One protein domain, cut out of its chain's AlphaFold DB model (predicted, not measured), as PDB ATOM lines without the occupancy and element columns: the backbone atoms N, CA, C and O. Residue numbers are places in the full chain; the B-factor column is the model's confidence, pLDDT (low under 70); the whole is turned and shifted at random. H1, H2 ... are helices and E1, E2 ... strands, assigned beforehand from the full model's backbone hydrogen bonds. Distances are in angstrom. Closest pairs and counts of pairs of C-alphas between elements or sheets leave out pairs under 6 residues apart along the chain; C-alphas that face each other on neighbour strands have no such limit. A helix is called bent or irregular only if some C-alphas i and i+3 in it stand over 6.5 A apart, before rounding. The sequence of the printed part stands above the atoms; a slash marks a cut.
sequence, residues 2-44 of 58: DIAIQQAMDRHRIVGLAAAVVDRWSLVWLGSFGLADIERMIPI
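What this domain is: This is residues 2 to 44 of the 58 residues of the protein "Beta-lactamase" of Aneurinibacillus migulanus (UniProt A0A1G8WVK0). A long, narrow ribbon of two antiparallel strands, E1 and E2, makes the length of this domain, and one short helix, H1, lies over one face of it, toward the end where E1 begins. Beyond that end E2 bends away, and the last printed residues fold back beside it in a small loop, on the side of the ribbon away from H1. The printed part has 43 residues, with one named helix and two named strands in the order H1, E1, E2 along the chain; the sheet's order is E1 - E2, and the class is mixed, helices and strands. The whole is loose, with a radius of gyration of the C-alphas of 12.1 A, and its C-alphas span 39 by 21 by 12 A, only just elongated.

Where its parts are: Strand E1 is residues 16 to 23, 23.9 A from first to last C-alpha, and begins with C-alpha 16 at (177.898, 162.561, 232.560). Strand E2 is residues 26 to 37, the longest strand with 12 residues, 29.9 A from first to last C-alpha, and ends with C-alpha 37 at (176.207, 162.018, 224.308). Helix H1 is residues 2 to 12, 15.2 A long, and begins with C-alpha 2 at (174.149, 157.971, 244.122).

How they stand to each other: E1 and E2 form a hairpin, with an angle of 176 degrees between their directions. The C-alphas of Gly 16 and Gly 34 face each other at 4.3 A, and those of Asp 23 and Ser 26 at 5.4 A. N 19 and O 31 are within hydrogen-bond range at 2.9 A, and so are N 33 and O 17 at 2.8 A. E2 bends by 68 degrees at residue 34. Past the bend, residues 35 to 37 of E2 pair antiparallel with residues 42 to 43, a stretch too short to be named. The closest C-alphas of H1 and E2 are those of Asp 2 and Gly 31, 7.6 A apart. The closest of H1 and E1 are those of Met 9 and Gly 16, 7.9 A apart. H1 is not bent, and in it every O i to N i+4 pair is within hydrogen-bond range.

The domain as a whole: The two C-alphas farthest apart are those of Arg 24 and Glu 39, at 39.1 A, while the first and last printed C-alphas, those of Asp 2 and Ile 44, are 14.1 A apart. The printed part has no cut. The links from H1 to E1 and from E1 to E2 are tight, with 3 and 2 residues between the elements. The mean pLDDT of the printed part is 96.7, and no printed residue is under 70.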
ATOM      1  N   ASP A   2     174.730 157.483 245.377       90.31
ATOM      2  CA  ASP A   2     174.149 157.971 244.122       90.31
ATOM      3  C   ASP A   2     173.419 159.316 244.250       90.31
ATOM      4  O   ASP A   2     173.671 160.218 243.465       90.31
ATOM      5  N   ILE A   3     172.595 159.507 245.290       93.50
ATOM      6  CA  ILE A   3     171.891 160.785 245.532       93.50
ATOM      7  C   ILE A   3     172.875 161.950 245.713       93.50
ATOM      8  O   ILE A   3     172.665 163.027 245.165       93.50
ATOM      9  N   ALA A   4     173.955 161.744 246.470       95.19
ATOM     10  CA  ALA A   4     174.950 162.789 246.707       95.19
ATOM     11  C   ALA A   4     175.740 163.109 245.428       95.19
ATOM     12  O   ALA A   4     176.051 164.271 245.170       95.19
ATOM     13  N   ILE A   5     176.023 162.089 244.610       95.75
ATOM     14  CA  ILE A   5     176.658 162.253 243.299       95.75
ATOM     15  C   ILE A   5     175.735 163.024 242.357       95.75
ATOM     16  O   ILE A   5     176.176 164.004 241.766       95.75
ATOM     17  N   GLN A   6     174.453 162.661 242.286       95.12
ATOM     18  CA  GLN A   6     173.475 163.368 241.464       95.12
ATOM     19  C   GLN A   6     173.361 164.840 241.879       95.12
ATOM     20  O   GLN A   6     173.467 165.723 241.038       95.12
ATOM     21  N   GLN A   7     173.267 165.128 243.180       96.94
ATOM     22  CA  GLN A   7     173.242 166.505 243.686       96.94
ATOM     23  C   GLN A   7     174.504 167.299 243.318       96.94
ATOM     24  O   GLN A   7     174.423 168.496 243.032       96.94
ATOM     25  N   ALA A   8     175.677 166.658 243.338       96.94
ATOM     26  CA  ALA A   8     176.922 167.284 242.909       96.94
ATOM     27  C   ALA A   8     176.926 167.539 241.395       96.94
ATOM     28  O   ALA A   8     177.284 168.636 240.965       96.94
ATOM     29  N   MET A   9     176.483 166.568 240.593       97.25
ATOM     30  CA  MET A   9     176.356 166.717 239.143       97.25
ATOM     31  C   MET A   9     175.418 167.867 238.783       97.25
ATOM     32  O   MET A   9     175.808 168.735 238.004       97.25
ATOM     33  N   ASP A  10     174.245 167.937 239.417       97.31
ATOM     34  CA  ASP A  10     173.260 168.998 239.195       97.31
ATOM     35  C   ASP A  10     173.839 170.373 239.557       97.31
ATOM     36  O   ASP A  10     173.756 171.326 238.778       97.31
ATOM     37  N   ARG A  11     174.499 170.475 240.720       98.00
ATOM     38  CA  ARG A  11     175.130 171.715 241.198       98.00
ATOM     39  C   ARG A  11     176.219 172.220 240.252       98.00
ATOM     40  O   ARG A  11     176.333 173.427 240.048       98.00
ATOM     41  N   HIS A  12     177.027 171.315 239.709       97.56
ATOM     42  CA  HIS A  12     178.179 171.647 238.870       97.56
ATOM     43  C   HIS A  12     177.890 171.559 237.368       97.56
ATOM     44  O   HIS A  12     178.787 171.814 236.568       97.56
ATOM     45  N   ARG A  13     176.644 171.248 236.984       96.75
ATOM     46  CA  ARG A  13     176.207 171.057 235.592       96.75
ATOM     47  C   ARG A  13     177.055 170.016 234.850       96.75
ATOM     48  O   ARG A  13     177.428 170.210 233.695       96.75
ATOM     49  N   ILE A  14     177.369 168.914 235.528       97.06
ATOM     50  CA  ILE A  14     178.096 167.782 234.945       97.06
ATOM     51  C   ILE A  14     177.084 166.889 234.228       97.06
ATOM     52  O   ILE A  14     176.172 166.349 234.848       97.06
ATOM     53  N   VAL A  15     177.255 166.737 232.917       96.88
ATOM     54  CA  VAL A  15     176.324 166.007 232.041       96.88
ATOM     55  C   VAL A  15     176.413 164.491 232.222       96.88
ATOM     56  O   VAL A  15     175.403 163.792 232.163       96.88
ATOM     57  N   GLY A  16     177.623 163.984 232.436       96.69
ATOM     58  CA  GLY A  16     177.898 162.561 232.560       96.69
ATOM     59  C   GLY A  16     179.120 162.325 233.435       96.69
ATOM     60  O   GLY A  16     180.068 163.113 233.416       96.69
ATOM     61  N   LEU A  17     179.078 161.265 234.235       96.50
ATOM     62  CA  LEU A  17     180.121 160.927 235.195       96.50
ATOM     63  C   LEU A  17     180.178 159.413 235.400       96.50
ATOM     64  O   LEU A  17     179.151 158.759 235.551       96.50
ATOM     65  N   ALA A  18     181.389 158.869 235.449       96.00
ATOM     66  CA  ALA A  18     181.651 157.527 235.950       96.00
ATOM     67  C   ALA A  18     182.549 157.633 237.188       96.00
ATOM     68  O   ALA A  18     183.482 158.439 237.216       96.00
ATOM     69  N   ALA A  19     182.261 156.841 238.215       94.50
ATOM     70  CA  ALA A  19     183.038 156.805 239.444       94.50
ATOM     71  C   ALA A  19     183.159 155.371 239.968       94.50
ATOM     72  O   ALA A  19     182.241 154.565 239.836       94.50
ATOM     73  N   ALA A  20     184.290 155.072 240.601       95.06
ATOM     74  CA  ALA A  20     184.569 153.785 241.223       95.06
ATOM     75  C   ALA A  20     185.196 154.001 242.602       95.06
ATOM     76  O   ALA A  20     185.969 154.942 242.796       95.06
ATOM     77  N   VAL A  21     184.887 153.118 243.552       95.69
ATOM     78  CA  VAL A  21     185.557 153.055 244.855       95.69
ATOM     79  C   VAL A  21     186.240 151.708 244.972       95.69
ATOM     80  O   VAL A  21     185.609 150.658 244.836       95.69
ATOM     81  N   VAL A  22     187.543 151.756 245.231       97.31
ATOM     82  CA  VAL A  22     188.384 150.584 245.454       97.31
ATOM     83  C   VAL A  22     188.864 150.624 246.897       97.31
ATOM     84  O   VAL A  22     189.442 151.620 247.327       97.31
ATOM     85  N   ASP A  23     188.640 149.540 247.634       97.31
ATOM     86  CA  ASP A  23     189.175 149.343 248.979       97.31
ATOM     87  C   ASP A  23     189.898 147.998 249.044       97.31
ATOM     88  O   ASP A  23     189.409 146.992 248.531       97.31
ATOM     89  N   ARG A  24     191.095 147.983 249.643       97.12
ATOM     90  CA  ARG A  24     191.943 146.782 249.790       97.12
ATOM     91  C   ARG A  24     192.029 145.927 248.516       97.12
ATOM     92  O   ARG A  24     191.833 144.716 248.566       97.12
ATOM     93  N   TRP A  25     192.342 146.562 247.384       96.75
ATOM     94  CA  TRP A  25     192.472 145.915 246.064       96.75
ATOM     95  C   TRP A  25     191.175 145.334 245.481       96.75
ATOM     96  O   TRP A  25     191.220 144.650 244.461       96.75
ATOM     97  N   SER A  26     190.024 145.613 246.089       97.56
ATOM     98  CA  SER A  26     188.717 145.174 245.615       97.56
ATOM     99  C   SER A  26     187.873 146.365 245.175       97.56
ATOM    100  O   SER A  26     187.816 147.386 245.860       97.56
ATOM    101  N   LEU A  27     187.209 146.238 244.026       96.69
ATOM    102  CA  LEU A  27     186.185 147.184 243.599       96.69
ATOM    103  C   LEU A  27     184.951 146.984 244.485       96.69
ATOM    104  O   LEU A  27     184.248 145.985 244.353       96.69
ATOM    105  N   VAL A  28     184.694 147.931 245.386       97.38
ATOM    106  CA  VAL A  28     183.571 147.850 246.333       97.38
ATOM    107  C   VAL A  28     182.331 148.588 245.836       97.38
ATOM    108  O   VAL A  28     181.230 148.326 246.314       97.38
ATOM    109  N   TRP A  29     182.495 149.501 244.874       96.00
ATOM    110  CA  TRP A  29     181.388 150.206 244.237       96.00
ATOM    111  C   TRP A  29     181.795 150.762 242.871       96.00
ATOM    112  O   TRP A  29     182.917 151.239 242.691       96.00
ATOM    113  N   LEU A  30     180.854 150.738 241.934       95.94
ATOM    114  CA  LEU A  30     180.957 151.335 240.609       95.94
ATOM    115  C   LEU A  30     179.636 152.041 240.301       95.94
ATOM    116  O   LEU A  30     178.571 151.481 240.559       95.94
ATOM    117  N   GLY A  31     179.706 153.247 239.747       96.06
ATOM    118  CA  GLY A  31     178.535 154.014 239.344       96.06
ATOM    119  C   GLY A  31     178.764 154.783 238.047       96.06
ATOM    120  O   GLY A  31     179.824 155.373 237.834       96.06
ATOM    121  N   SER A  32     177.731 154.798 237.211       97.44
ATOM    122  CA  SER A  32     177.667 155.487 235.922       97.44
ATOM    123  C   SER A  32     176.415 156.361 235.910       97.44
ATOM    124  O   SER A  32     175.320 155.878 236.186       97.44
ATOM    125  N   PHE A  33     176.577 157.647 235.614       97.44
ATOM    126  CA  PHE A  33     175.531 158.655 235.758       97.44
ATOM    127  C   PHE A  33     175.460 159.544 234.524       97.44
ATOM    128  O   PHE A  33     176.489 159.959 233.991       97.44
ATOM    129  N   GLY A  34     174.242 159.905 234.125       97.19
ATOM    130  CA  GLY A  34     174.004 160.854 233.042       97.19
ATOM    131  C   GLY A  34     174.307 160.295 231.650       97.19
ATOM    132  O   GLY A  34     174.176 159.095 231.398       97.19
ATOM    133  N   LEU A  35     174.674 161.187 230.730       98.19
ATOM    134  CA  LEU A  35     174.811 160.883 229.303       98.19
ATOM    135  C   LEU A  35     176.259 161.055 228.822       98.19
ATOM    136  O   LEU A  35     176.929 162.025 229.171       98.19
ATOM    137  N   ALA A  36     176.719 160.117 227.992       97.50
ATOM    138  CA  ALA A  36     177.952 160.220 227.208       97.50
ATOM    139  C   ALA A  36     177.786 161.181 226.025       97.50
ATOM    140  O   ALA A  36     178.727 161.865 225.632       97.50
ATOM    141  N   ASP A  37     176.580 161.206 225.458       97.31
ATOM    142  CA  ASP A  37     176.207 162.018 224.308       97.31
ATOM    143  C   ASP A  37     174.767 162.498 224.510       97.31
ATOM    144  O   ASP A  37     173.836 161.691 224.577       97.31
ATOM    145  N   ILE A  38     174.594 163.813 224.653       97.19
ATOM    146  CA  ILE A  38     173.285 164.433 224.894       97.19
ATOM    147  C   ILE A  38     172.425 164.376 223.633       97.19
ATOM    148  O   ILE A  38     171.234 164.094 223.716       97.19
ATOM    149  N   GLU A  39     173.017 164.633 222.465       98.00
ATOM    150  CA  GLU A  39     172.281 164.719 221.201       98.00
ATOM    151  C   GLU A  39     171.719 163.357 220.805       98.00
ATOM    152  O   GLU A  39     170.598 163.253 220.304       98.00
ATOM    153  N   ARG A  40     172.486 162.297 221.068       97.69
ATOM    154  CA  ARG A  40     172.098 160.913 220.779       97.69
ATOM    155  C   ARG A  40     171.453 160.197 221.959       97.69
ATOM    156  O   ARG A  40     171.066 159.042 221.806       97.69
ATOM    157  N   MET A  41     171.340 160.857 223.113       97.06
ATOM    158  CA  MET A  41     170.809 160.283 224.353       97.06
ATOM    159  C   MET A  41     171.517 158.977 224.754       97.06
ATOM    160  O   MET A  41     170.886 158.029 225.223       97.06
ATOM    161  N   ILE A  42     172.837 158.909 224.557       98.00
ATOM    162  CA  ILE A  42     173.628 157.722 224.899       98.00
ATOM    163  C   ILE A  42     173.997 157.806 226.385       98.00
ATOM    164  O   ILE A  42     174.641 158.781 226.779       98.00
ATOM    165  N   PRO A  43     173.632 156.818 227.218       98.12
ATOM    166  CA  PRO A  43     173.979 156.823 228.636       98.12
ATOM    167  C   PRO A  43     175.476 156.578 228.860       98.12
ATOM    168  O   PRO A  43     176.141 155.913 228.063       98.12
ATOM    169  N   ILE A  44     176.004 157.080 229.979       98.00
ATOM    170  CA  ILE A  44     177.296 156.606 230.490       98.00
ATOM    171  C   ILE A  44     177.151 155.136 230.900       98.00
ATOM    172  O   ILE A  44     176.171 154.747 231.534       98.00
TER     173      ILE A  44